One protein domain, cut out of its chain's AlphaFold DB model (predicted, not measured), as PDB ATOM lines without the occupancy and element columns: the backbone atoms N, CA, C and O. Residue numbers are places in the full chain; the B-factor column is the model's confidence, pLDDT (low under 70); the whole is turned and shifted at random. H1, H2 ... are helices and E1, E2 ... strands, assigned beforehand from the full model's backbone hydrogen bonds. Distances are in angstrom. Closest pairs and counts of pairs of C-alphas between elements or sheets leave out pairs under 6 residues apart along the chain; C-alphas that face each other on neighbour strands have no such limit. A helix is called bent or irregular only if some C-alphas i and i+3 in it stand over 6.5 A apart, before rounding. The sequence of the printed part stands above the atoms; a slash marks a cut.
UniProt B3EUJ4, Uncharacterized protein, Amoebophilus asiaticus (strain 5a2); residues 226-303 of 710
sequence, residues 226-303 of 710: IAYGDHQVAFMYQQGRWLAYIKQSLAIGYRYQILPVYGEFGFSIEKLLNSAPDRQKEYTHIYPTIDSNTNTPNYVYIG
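AT A GLANCE: This is residues 226 to 303 of the 710 residues of an uncharacterized protein of Amoebophilus asiaticus (strain 5a2) (UniProt B3EUJ4). One mixed sheet of six strands curls like part of a barrel and folds back on itself: the meander E1 E2 E3 E4 makes one side of the fold, the hairpin E5 and E6 the other, and the long bent strand E4 joins them. Two short helices, H1 and H2, lie on the same face of this sheet. The printed part has 78 residues, in the order E1 E2 E3 E4 H1 H2 E5 E6, and its class is mixed, helices and strands; across the sheet the order is E1 E2 E3 E4 E6 E5. It is compact, with a radius of gyration of the C-alphas of 12.6 A and spans of 34 by 26 by 21 A.

HOW THE PARTS SIT: E1, residues 226 to 228, and E2, residues 231 to 238, form an antiparallel hairpin, with N 226 and O 233 2.8 A apart. E2 and E3, residues 241 to 250, form the next, with N 234 and O 245 at 2.9 A. E3 and E4, residues 253 to 263, form a third, with N 246 and O 257 at 2.8 A; these four strands are a meander, each the antiparallel neighbour of the one before. E4 bends by 60 degrees at residue 260; its residues 253 to 260 pair with E3 and 261 to 263 with E6, residues 299 to 302. E4 and E6 are parallel, with N 302 and O 262 at 2.8 A. E6 and E5, residues 284 to 287, are an antiparallel hairpin, with N 301 and O 285 at 2.8 A. In this folded sheet, bent back into two leaves, E1 E2 E3 face E6 E5, with E4 as the hinge. H1, residues 269 to 273, is on the sheet at a height of 8.1 A, over none of its strands. H2, residues 277 to 283, is on the same face at a height of 6.6 A, only just over E1, with 3 of its 7 C-alphas on that strand; their closest C-alphas, of Tyr 228 and Lys 281, are 5.8 A apart. H1 and H2 only just touch, with 3 pairs of C-alphas within 8 A, and only at the corner. In both helices every O i to N i+4 pair is within hydrogen-bond range.

IN THESE COORDINATES: E1 begins at C-alpha 226, (-5.889, 86.148, 2.162). E2 is 21.4 A long, E3 28.1 A and E4 29.7 A, ending at C-alpha 263, (-7.544, 71.855, -4.108). H1 measures 6.1 A, H2 10.2 A and E5 9.8 A. E6 measures 10.1 A and ends at C-alpha 302, (-9.448, 75.681, -2.794).

THE WHOLE: The two C-alphas farthest apart, of Ile 252 and Gly 266, are 39.1 A apart. The printed part has no cut. The link E5 to E6, 11 residues, is long; the others are tight. Mean pLDDT of the printed part is 83.8, with residues 265 to 266 and 290 to 296 under 70.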
ATOM      1  N   ILE A 226      -4.492  85.929   2.572       80.56
ATOM      2  CA  ILE A 226      -5.889  86.148   2.162       80.56
ATOM      3  C   ILE A 226      -6.744  86.470   3.398       80.56
ATOM      4  O   ILE A 226      -6.606  85.804   4.422       80.56
ATOM      5  N   ALA A 227      -7.658  87.440   3.318       78.12
ATOM      6  CA  ALA A 227      -8.670  87.673   4.355       78.12
ATOM      7  C   ALA A 227      -9.995  86.977   3.991       78.12
ATOM      8  O   ALA A 227     -10.592  87.294   2.961       78.12
ATOM      9  N   TYR A 228     -10.459  86.052   4.836       72.56
ATOM     10  CA  TYR A 228     -11.695  85.282   4.655       72.56
ATOM     11  C   TYR A 228     -12.493  85.251   5.967       72.56
ATOM     12  O   TYR A 228     -12.115  84.576   6.926       72.56
ATOM     13  N   GLY A 229     -13.586  86.016   6.027       80.81
ATOM     14  CA  GLY A 229     -14.340  86.226   7.267       80.81
ATOM     15  C   GLY A 229     -13.468  86.829   8.376       80.81
ATOM     16  O   GLY A 229     -12.735  87.790   8.154       80.81
ATOM     17  N   ASP A 230     -13.519  86.229   9.562       83.44
ATOM     18  CA  ASP A 230     -12.697  86.531  10.742       83.44
ATOM     19  C   ASP A 230     -11.234  86.035  10.649       83.44
ATOM     20  O   ASP A 230     -10.438  86.268  11.567       83.44
ATOM     21  N   HIS A 231     -10.851  85.371   9.553       88.31
ATOM     22  CA  HIS A 231      -9.566  84.689   9.403       88.31
ATOM     23  C   HIS A 231      -8.619  85.382   8.405       88.31
ATOM     24  O   HIS A 231      -9.014  85.782   7.311       88.31
ATOM     25  N   GLN A 232      -7.326  85.431   8.742       91.75
ATOM     26  CA  GLN A 232      -6.228  85.688   7.801       91.75
ATOM     27  C   GLN A 232      -5.538  84.353   7.471       91.75
ATOM     28  O   GLN A 232      -5.094  83.659   8.385       91.75
ATOM     29  N   VAL A 233      -5.453  83.987   6.190       92.62
ATOM     30  CA  VAL A 233      -4.957  82.690   5.693       92.62
ATOM     31  C   VAL A 233      -3.726  82.898   4.813       92.62
ATOM     32  O   VAL A 233      -3.837  83.456   3.725       92.62
ATOM     33  N   ALA A 234      -2.557  82.431   5.249       92.75
ATOM     34  CA  ALA A 234      -1.320  82.477   4.470       92.75
ATOM     35  C   ALA A 234      -0.850  81.072   4.073       92.75
ATOM     36  O   ALA A 234      -0.818  80.161   4.899       92.75
ATOM     37  N   PHE A 235      -0.469  80.892   2.810       92.06
ATOM     38  CA  PHE A 235      -0.172  79.579   2.232       92.06
ATOM     39  C   PHE A 235       1.336  79.325   2.157       92.06
ATOM     40  O   PHE A 235       2.102  80.199   1.753       92.06
ATOM     41  N   MET A 236       1.756  78.110   2.508       92.00
ATOM     42  CA  MET A 236       3.154  77.675   2.488       92.00
ATOM     43  C   MET A 236       3.261  76.263   1.905       92.00
ATOM     44  O   MET A 236       2.478  75.384   2.259       92.00
ATOM     45  N   TYR A 237       4.246  76.024   1.041       87.12
ATOM     46  CA  TYR A 237       4.532  74.694   0.501       87.12
ATOM     47  C   TYR A 237       5.709  74.059   1.247       87.12
ATOM     48  O   TYR A 237       6.801  74.626   1.292       87.12
ATOM     49  N   GLN A 238       5.499  72.890   1.855       87.62
ATOM     50  CA  GLN A 238       6.500  72.212   2.683       87.62
ATOM     51  C   GLN A 238       6.359  70.693   2.547       87.62
ATOM     52  O   GLN A 238       5.251  70.172   2.576       87.62
ATOM     53  N   GLN A 239       7.473  69.959   2.418       86.25
ATOM     54  CA  GLN A 239       7.472  68.483   2.327       86.25
ATOM     55  C   GLN A 239       6.535  67.920   1.229       86.25
ATOM     56  O   GLN A 239       5.924  66.871   1.407       86.25
ATOM     57  N   GLY A 240       6.396  68.621   0.096       82.94
ATOM     58  CA  GLY A 240       5.554  68.178  -1.026       82.94
ATOM     59  C   GLY A 240       4.044  68.389  -0.844       82.94
ATOM     60  O   GLY A 240       3.259  67.833  -1.608       82.94
ATOM     61  N   ARG A 241       3.620  69.173   0.156       87.50
ATOM     62  CA  ARG A 241       2.212  69.491   0.446       87.50
ATOM     63  C   ARG A 241       2.029  70.981   0.729       87.50
ATOM     64  O   ARG A 241       2.934  71.642   1.236       87.50
ATOM     65  N   TRP A 242       0.841  71.496   0.428       91.56
ATOM     66  CA  TRP A 242       0.439  72.847   0.812       91.56
ATOM     67  C   TRP A 242      -0.158  72.855   2.224       91.56
ATOM     68  O   TRP A 242      -0.958  71.987   2.584       91.56
ATOM     69  N   LEU A 243       0.244  73.850   3.010       93.44
ATOM     70  CA  LEU A 243      -0.231  74.148   4.355       93.44
ATOM     71  C   LEU A 243      -0.764  75.586   4.395       93.44
ATOM     72  O   LEU A 243      -0.257  76.462   3.691       93.44
ATOM     73  N   ALA A 244      -1.765  75.831   5.234       94.31
ATOM     74  CA  ALA A 244      -2.354  77.140   5.472       94.31
ATOM     75  C   ALA A 244      -2.159  77.546   6.936       94.31
ATOM     76  O   ALA A 244      -2.675  76.899   7.849       94.31
ATOM     77  N   TYR A 245      -1.432  78.639   7.147       93.75
ATOM     78  CA  TYR A 245      -1.330  79.340   8.420       93.75
ATOM     79  C   TYR A 245      -2.552  80.232   8.570       93.75
ATOM     80  O   TYR A 245      -2.706  81.212   7.843       93.75
ATOM     81  N   ILE A 246      -3.424  79.880   9.507       92.44
ATOM     82  CA  ILE A 246      -4.679  80.580   9.742       92.44
ATOM     83  C   ILE A 246      -4.598  81.323  11.064       92.44
ATOM     84  O   ILE A 246      -4.511  80.705  12.124       92.44
ATOM     85  N   LYS A 247      -4.669  82.649  10.999       92.94
ATOM     86  CA  LYS A 247      -4.827  83.540  12.147       92.94
ATOM     87  C   LYS A 247      -6.295  83.949  12.227       92.94
ATOM     88  O   LYS A 247      -6.744  84.823  11.489       92.94
ATOM     89  N   GLN A 248      -7.038  83.290  13.106       89.69
ATOM     90  CA  GLN A 248      -8.425  83.616  13.415       89.69
ATOM     91  C   GLN A 248      -8.487  84.776  14.412       89.69
ATOM     92  O   GLN A 248      -7.763  84.771  15.412       89.69
ATOM     93  N   SER A 249      -9.365  85.742  14.157       84.00
ATOM     94  CA  SER A 249      -9.657  86.864  15.051       84.00
ATOM     95  C   SER A 249     -10.780  86.480  16.012       84.00
ATOM     96  O   SER A 249     -11.857  86.076  15.585       84.00
ATOM     97  N   LEU A 250     -10.535  86.593  17.315       81.19
ATOM     98  CA  LEU A 250     -11.485  86.265  18.376       81.19
ATOM     99  C   LEU A 250     -11.767  87.517  19.214       81.19
ATOM    100  O   LEU A 250     -10.922  88.402  19.318       81.19
ATOM    101  N   ALA A 251     -12.913  87.557  19.898       82.12
ATOM    102  CA  ALA A 251     -13.317  88.698  20.734       82.12
ATOM    103  C   ALA A 251     -12.318  89.072  21.857       82.12
ATOM    104  O   ALA A 251     -12.416  90.155  22.424       82.12
ATOM    105  N   ILE A 252     -11.363  88.188  22.174       83.00
ATOM    106  CA  ILE A 252     -10.321  88.375  23.199       83.00
ATOM    107  C   ILE A 252      -8.887  88.161  22.667       83.00
ATOM    108  O   ILE A 252      -7.973  87.921  23.454       83.00
ATOM    109  N   GLY A 253      -8.662  88.208  21.346       88.38
ATOM    110  CA  GLY A 253      -7.318  88.104  20.757       88.38
ATOM    111  C   GLY A 253      -7.269  87.328  19.439       88.38
ATOM    112  O   GLY A 253      -8.159  87.446  18.603       88.38
ATOM    113  N   TYR A 254      -6.222  86.520  19.244       87.69
ATOM    114  CA  TYR A 254      -6.019  85.737  18.020       87.69
ATOM    115  C   TYR A 254      -5.705  84.272  18.319       87.69
ATOM    116  O   TYR A 254      -4.952  83.969  19.245       87.69
ATOM    117  N   ARG A 255      -6.218  83.364  17.481       86.25
ATOM    118  CA  ARG A 255      -5.845  81.942  17.470       86.25
ATOM    119  C   ARG A 255      -5.114  81.613  16.174       86.25
ATOM    120  O   ARG A 255      -5.641  81.861  15.095       86.25
ATOM    121  N   TYR A 256      -3.941  81.000  16.285       89.50
ATOM    122  CA  TYR A 256      -3.197  80.474  15.141       89.50
ATOM    123  C   TYR A 256      -3.482  78.978  14.954       89.50
ATOM    124  O   TYR A 256      -3.590  78.233  15.930       89.50
ATOM    125  N   GLN A 257      -3.611  78.538  13.703       90.81
ATOM    126  CA  GLN A 257      -3.756  77.137  13.293       90.81
ATOM    127  C   GLN A 257      -2.875  76.883  12.059       90.81
ATOM    128  O   GLN A 257      -2.657  77.799  11.268       90.81
ATOM    129  N   ILE A 258      -2.386  75.654  11.874       91.62
ATOM    130  CA  ILE A 258      -1.690  75.226  10.648       91.62
ATOM    131  C   ILE A 258      -2.476  74.054  10.072       91.62
ATOM    132  O   ILE A 258      -2.506  72.984  10.678       91.62
ATOM    133  N   LEU A 259      -3.150  74.270   8.944       93.56
ATOM    134  CA  LEU A 259      -4.061  73.294   8.345       93.56
ATOM    135  C   LEU A 259      -3.496  72.722   7.035       93.56
ATOM    136  O   LEU A 259      -2.817  73.450   6.308       93.56
ATOM    137  N   PRO A 260      -3.782  71.456   6.679       93.06
ATOM    138  CA  PRO A 260      -3.555  70.958   5.326       93.06
ATOM    139  C   PRO A 260      -4.445  71.698   4.318       93.06
ATOM    140  O   PRO A 260      -5.583  72.066   4.625       93.06
ATOM    141  N   VAL A 261      -3.926  71.888   3.103       93.19
ATOM    142  CA  VAL A 261      -4.664  72.498   1.991       93.19
ATOM    143  C   VAL A 261      -4.949  71.454   0.919       93.19
ATOM    144  O   VAL A 261      -4.037  70.785   0.430       93.19
ATOM    145  N   TYR A 262      -6.213  71.366   0.524       88.50
ATOM    146  CA  TYR A 262      -6.697  70.564  -0.594       88.50
ATOM    147  C   TYR A 262      -7.206  71.491  -1.700       88.50
ATOM    148  O   TYR A 262      -7.678  72.591  -1.423       88.50
ATOM    149  N   GLY A 263      -7.105  71.066  -2.957       81.19
ATOM    150  CA  GLY A 263      -7.544  71.855  -4.108       81.19
ATOM    151  C   GLY A 263      -8.420  71.048  -5.055       81.19
ATOM    152  O   GLY A 263      -8.258  69.834  -5.181       81.19
ATOM    153  N   GLU A 264      -9.328  71.742  -5.732       81.88
ATOM    154  CA  GLU A 264     -10.079  71.234  -6.873       81.88
ATOM    155  C   GLU A 264      -9.126  70.830  -8.008       81.88
ATOM    156  O   GLU A 264      -8.041  71.398  -8.180       81.88
ATOM    157  N   PHE A 265      -9.507  69.828  -8.801       62.12
ATOM    158  CA  PHE A 265      -8.634  69.327  -9.856       62.12
ATOM    159  C   PHE A 265      -8.397  70.394 -10.938       62.12
ATOM    160  O   PHE A 265      -9.330  70.876 -11.573       62.12
ATOM    161  N   GLY A 266      -7.128  70.751 -11.157       69.62
ATOM    162  CA  GLY A 266      -6.725  71.828 -12.068       69.62
ATOM    163  C   GLY A 266      -6.581  73.207 -11.410       69.62
ATOM    164  O   GLY A 266      -6.076  74.127 -12.059       69.62
ATOM    165  N   PHE A 267      -6.944  73.364 -10.131       77.50
ATOM    166  CA  PHE A 267      -6.692  74.605  -9.399       77.50
ATOM    167  C   PHE A 267      -5.216  74.744  -9.000       77.50
ATOM    168  O   PHE A 267      -4.547  73.776  -8.644       77.50
ATOM    169  N   SER A 268      -4.699  75.974  -9.040       84.94
ATOM    170  CA  SER A 268      -3.340  76.311  -8.601       84.94
ATOM    171  C   SER A 268      -3.407  77.390  -7.528       84.94
ATOM    172  O   SER A 268      -3.971  78.461  -7.749       84.94
ATOM    173  N   ILE A 269      -2.800  77.110  -6.373       83.88
ATOM    174  CA  ILE A 269      -2.702  78.053  -5.251       83.88
ATOM    175  C   ILE A 269      -1.850  79.266  -5.645       83.88
ATOM    176  O   ILE A 269      -2.193  80.390  -5.306       83.88
ATOM    177  N   GLU A 270      -0.814  79.085  -6.464       85.00
ATOM    178  CA  GLU A 270      -0.026  80.190  -7.027       85.00
ATOM    179  C   GLU A 270      -0.892  81.111  -7.902       85.00
ATOM    180  O   GLU A 270      -0.790  82.333  -7.805       85.00
ATOM    181  N   LYS A 271      -1.795  80.555  -8.722       85.44
ATOM    182  CA  LYS A 271      -2.750  81.358  -9.508       85.44
ATOM    183  C   LYS A 271      -3.809  82.037  -8.637       85.44
ATOM    184  O   LYS A 271      -4.227  83.140  -8.972       85.44
ATOM    185  N   LEU A 272      -4.226  81.411  -7.533       87.19
ATOM    186  CA  LEU A 272      -5.144  82.005  -6.559       87.19
ATOM    187  C   LEU A 272      -4.504  83.216  -5.862       87.19
ATOM    188  O   LEU A 272      -5.097  84.291  -5.851       87.19
ATOM    189  N   LEU A 273      -3.286  83.060  -5.335       85.56
ATOM    190  CA  LEU A 273      -2.549  84.122  -4.639       85.56
ATOM    191  C   LEU A 273      -2.230  85.316  -5.552       85.56
ATOM    192  O   LEU A 273      -2.238  86.452  -5.093       85.56
ATOM    193  N   ASN A 274      -2.030  85.071  -6.849       86.38
ATOM    194  CA  ASN A 274      -1.870  86.118  -7.865       86.38
ATOM    195  C   ASN A 274      -3.208  86.646  -8.440       86.38
ATOM    196  O   ASN A 274      -3.197  87.404  -9.408       86.38
ATOM    197  N   SER A 275      -4.363  86.247  -7.892       86.88
ATOM    198  CA  SER A 275      -5.686  86.723  -8.328       86.88
ATOM    199  C   SER A 275      -6.271  87.791  -7.396       86.88
ATOM    200  O   SER A 275      -5.803  87.968  -6.275       86.88
ATOM    201  N   ALA A 276      -7.296  88.514  -7.862       90.25
ATOM    202  CA  ALA A 276      -7.928  89.601  -7.111       90.25
ATOM    203  C   ALA A 276      -8.544  89.126  -5.770       90.25
ATOM    204  O   ALA A 276      -9.061  88.006  -5.717       90.25
ATOM    205  N   PRO A 277      -8.570  89.961  -4.708       86.31
ATOM    206  CA  PRO A 277      -8.995  89.555  -3.361       86.31
ATOM    207  C   PRO A 277     -10.381  88.904  -3.263       86.31
ATOM    208  O   PRO A 277     -10.587  88.029  -2.428       86.31
ATOM    209  N   ASP A 278     -11.338  89.277  -4.111       82.25
ATOM    210  CA  ASP A 278     -12.678  88.676  -4.063       82.25
ATOM    211  C   ASP A 278     -12.721  87.298  -4.730       82.25
ATOM    212  O   ASP A 278     -13.413  86.407  -4.245       82.25
ATOM    213  N   ARG A 279     -11.863  87.055  -5.731       82.31
ATOM    214  CA  ARG A 279     -11.597  85.706  -6.252       82.31
ATOM    215  C   ARG A 279     -10.784  84.872  -5.259       82.31
ATOM    216  O   ARG A 279     -10.971  83.665  -5.168       82.31
ATOM    217  N   GLN A 280      -9.918  85.499  -4.465       88.50
ATOM    218  CA  GLN A 280      -9.269  84.818  -3.347       88.50
ATOM    219  C   GLN A 280     -10.297  84.353  -2.299       88.50
ATOM    220  O   GLN A 280     -10.198  83.222  -1.830       88.50
ATOM    221  N   LYS A 281     -11.314  85.170  -1.980       84.50
ATOM    222  CA  LYS A 281     -12.419  84.800  -1.071       84.50
ATOM    223  C   LYS A 281     -13.360  83.747  -1.663       84.50
ATOM    224  O   LYS A 281     -13.671  82.787  -0.971       84.50
ATOM    225  N   GLU A 282     -13.800  83.914  -2.915       84.50
ATOM    226  CA  GLU A 282     -14.785  83.034  -3.571       84.50
ATOM    227  C   GLU A 282     -14.332  81.568  -3.591       84.50
ATOM    228  O   GLU A 282     -15.171  80.684  -3.454       84.50
ATOM    229  N   TYR A 283     -13.025  81.314  -3.734       88.00
ATOM    230  CA  TYR A 283     -12.473  79.962  -3.867       88.00
ATOM    231  C   TYR A 283     -11.733  79.462  -2.615       88.00
ATOM    232  O   TYR A 283     -11.350  78.296  -2.600       88.00
ATOM    233  N   THR A 284     -11.491  80.285  -1.583       90.62
ATOM    234  CA  THR A 284     -10.808  79.838  -0.347       90.62
ATOM    235  C   THR A 284     -11.823  79.474   0.720       90.62
ATOM    236  O   THR A 284     -12.414  80.353   1.332       90.62
ATOM    237  N   HIS A 285     -11.970  78.191   1.028       89.81
ATOM    238  CA  HIS A 285     -12.929  77.726   2.025       89.81
ATOM    239  C   HIS A 285     -12.215  77.077   3.210       89.81
ATOM    240  O   HIS A 285     -11.624  76.003   3.092       89.81
ATOM    241  N   ILE A 286     -12.275  77.727   4.372       88.44
ATOM    242  CA  ILE A 286     -11.823  77.135   5.634       88.44
ATOM    243  C   ILE A 286     -12.918  76.189   6.126       88.44
ATOM    244  O   ILE A 286     -14.044  76.622   6.363       88.44
ATOM    245  N   TYR A 287     -12.572  74.920   6.318       85.62
ATOM    246  CA  TYR A 287     -13.419  73.914   6.949       85.62
ATOM    247  C   TYR A 287     -12.917  73.669   8.377       85.62
ATOM    248  O   TYR A 287     -12.053  72.808   8.592       85.62
ATOM    249  N   PRO A 288     -13.404  74.430   9.378       77.38
ATOM    250  CA  PRO A 288     -13.237  74.033  10.763       77.38
ATOM    251  C   PRO A 288     -14.056  72.762  11.004       77.38
ATOM    252  O   PRO A 288     -15.236  72.706  10.657       77.38
ATOM    253  N   THR A 289     -13.470  71.759  11.651       71.88
ATOM    254  CA  THR A 289     -14.253  70.703  12.288       71.88
ATOM    255  C   THR A 289     -15.074  71.370  13.390       71.88
ATOM    256  O   THR A 289     -14.534  71.769  14.424       71.88
ATOM    257  N   ILE A 290     -16.384  71.518  13.177       53.06
ATOM    258  CA  ILE A 290     -17.324  72.163  14.117       53.06
ATOM    259  C   ILE A 290     -17.678  71.185  15.260       53.06
ATOM    260  O   ILE A 290     -18.791  71.183  15.768       53.06
ATOM    261  N   ASP A 291     -16.745  70.296  15.614       58.06
ATOM    262  CA  ASP A 291     -17.013  69.035  16.299       58.06
ATOM    263  C   ASP A 291     -15.781  68.463  17.019       58.06
ATOM    264  O   ASP A 291     -15.002  67.691  16.469       58.06
ATOM    265  N   SER A 292     -15.623  68.817  18.296       54.31
ATOM    266  CA  SER A 292     -14.550  68.308  19.168       54.31
ATOM    267  C   SER A 292     -14.616  66.806  19.434       54.31
ATOM    268  O   SER A 292     -13.651  66.215  19.912       54.31
ATOM    269  N   ASN A 293     -15.778  66.212  19.194       62.75
ATOM    270  CA  ASN A 293     -16.025  64.792  19.322       62.75
ATOM    271  C   ASN A 293     -15.429  64.060  18.093       62.75
ATOM    272  O   ASN A 293     -15.034  62.896  18.175       62.75
ATOM    273  N   THR A 294     -15.242  64.764  16.972       50.69
ATOM    274  CA  THR A 294     -14.520  64.251  15.805       50.69
ATOM    275  C   THR A 294     -13.029  64.417  15.904       50.69
ATOM    276  O   THR A 294     -12.477  65.462  16.227       50.69
ATOM    277  N   ASN A 295     -12.383  63.383  15.400       69.62
ATOM    278  CA  ASN A 295     -10.972  63.346  15.111       69.62
ATOM    279  C   ASN A 295     -10.653  63.876  13.676       69.62
ATOM    280  O   ASN A 295      -9.541  63.691  13.197       69.62
ATOM    281  N   THR A 296     -11.602  64.523  12.961       64.69
ATOM    282  CA  THR A 296     -11.364  65.113  11.624       64.69
ATOM    283  C   THR A 296     -10.412  66.295  11.767       64.69
ATOM    284  O   THR A 296     -10.697  67.214  12.542       64.69
ATOM    285  N   PRO A 297      -9.326  66.354  10.982       79.25
ATOM    286  CA  PRO A 297      -8.507  67.550  10.923       79.25
ATOM    287  C   PRO A 297      -9.291  68.675  10.239       79.25
ATOM    288  O   PRO A 297      -9.854  68.476   9.163       79.25
ATOM    289  N   ASN A 298      -9.266  69.872  10.828       88.69
ATOM    290  CA  ASN A 298      -9.634  71.095  10.115       88.69
ATOM    291  C   ASN A 298      -8.778  71.192   8.836       88.69
ATOM    292  O   ASN A 298      -7.579  70.896   8.884       88.69
ATOM    293  N   TYR A 299      -9.336  71.664   7.722       91.94
ATOM    294  CA  TYR A 299      -8.588  71.855   6.474       91.94
ATOM    295  C   TYR A 299      -8.982  73.142   5.745       91.94
ATOM    296  O   TYR A 299      -9.995  73.768   6.055       91.94
ATOM    297  N   VAL A 300      -8.178  73.543   4.760       92.88
ATOM    298  CA  VAL A 300      -8.571  74.552   3.763       92.88
ATOM    299  C   VAL A 300      -8.805  73.852   2.433       92.88
ATOM    300  O   VAL A 300      -7.990  73.033   2.012       92.88
ATOM    301  N   TYR A 301      -9.910  74.169   1.771       90.62
ATOM    302  CA  TYR A 301     -10.209  73.728   0.414       90.62
ATOM    303  C   TYR A 301     -10.164  74.911  -0.550       90.62
ATOM    304  O   TYR A 301     -10.679  75.983  -0.231       90.62
ATOM    305  N   ILE A 302      -9.568  74.696  -1.721       89.19
ATOM    306  CA  ILE A 302      -9.448  75.681  -2.794       89.19
ATOM    307  C   ILE A 302     -10.241  75.214  -4.021       89.19
ATOM    308  O   ILE A 302      -9.792  74.304  -4.714       89.19
ATOM    309  N   GLY A 303     -11.395  75.819  -4.305       85.94
ATOM    310  CA  GLY A 303     -12.264  75.417  -5.422       85.94
ATOM    311  C   GLY A 303     -13.630  76.106  -5.418       85.94
ATOM    312  O   GLY A 303     -13.948  76.814  -4.469       85.94
TER     313      GLY A 303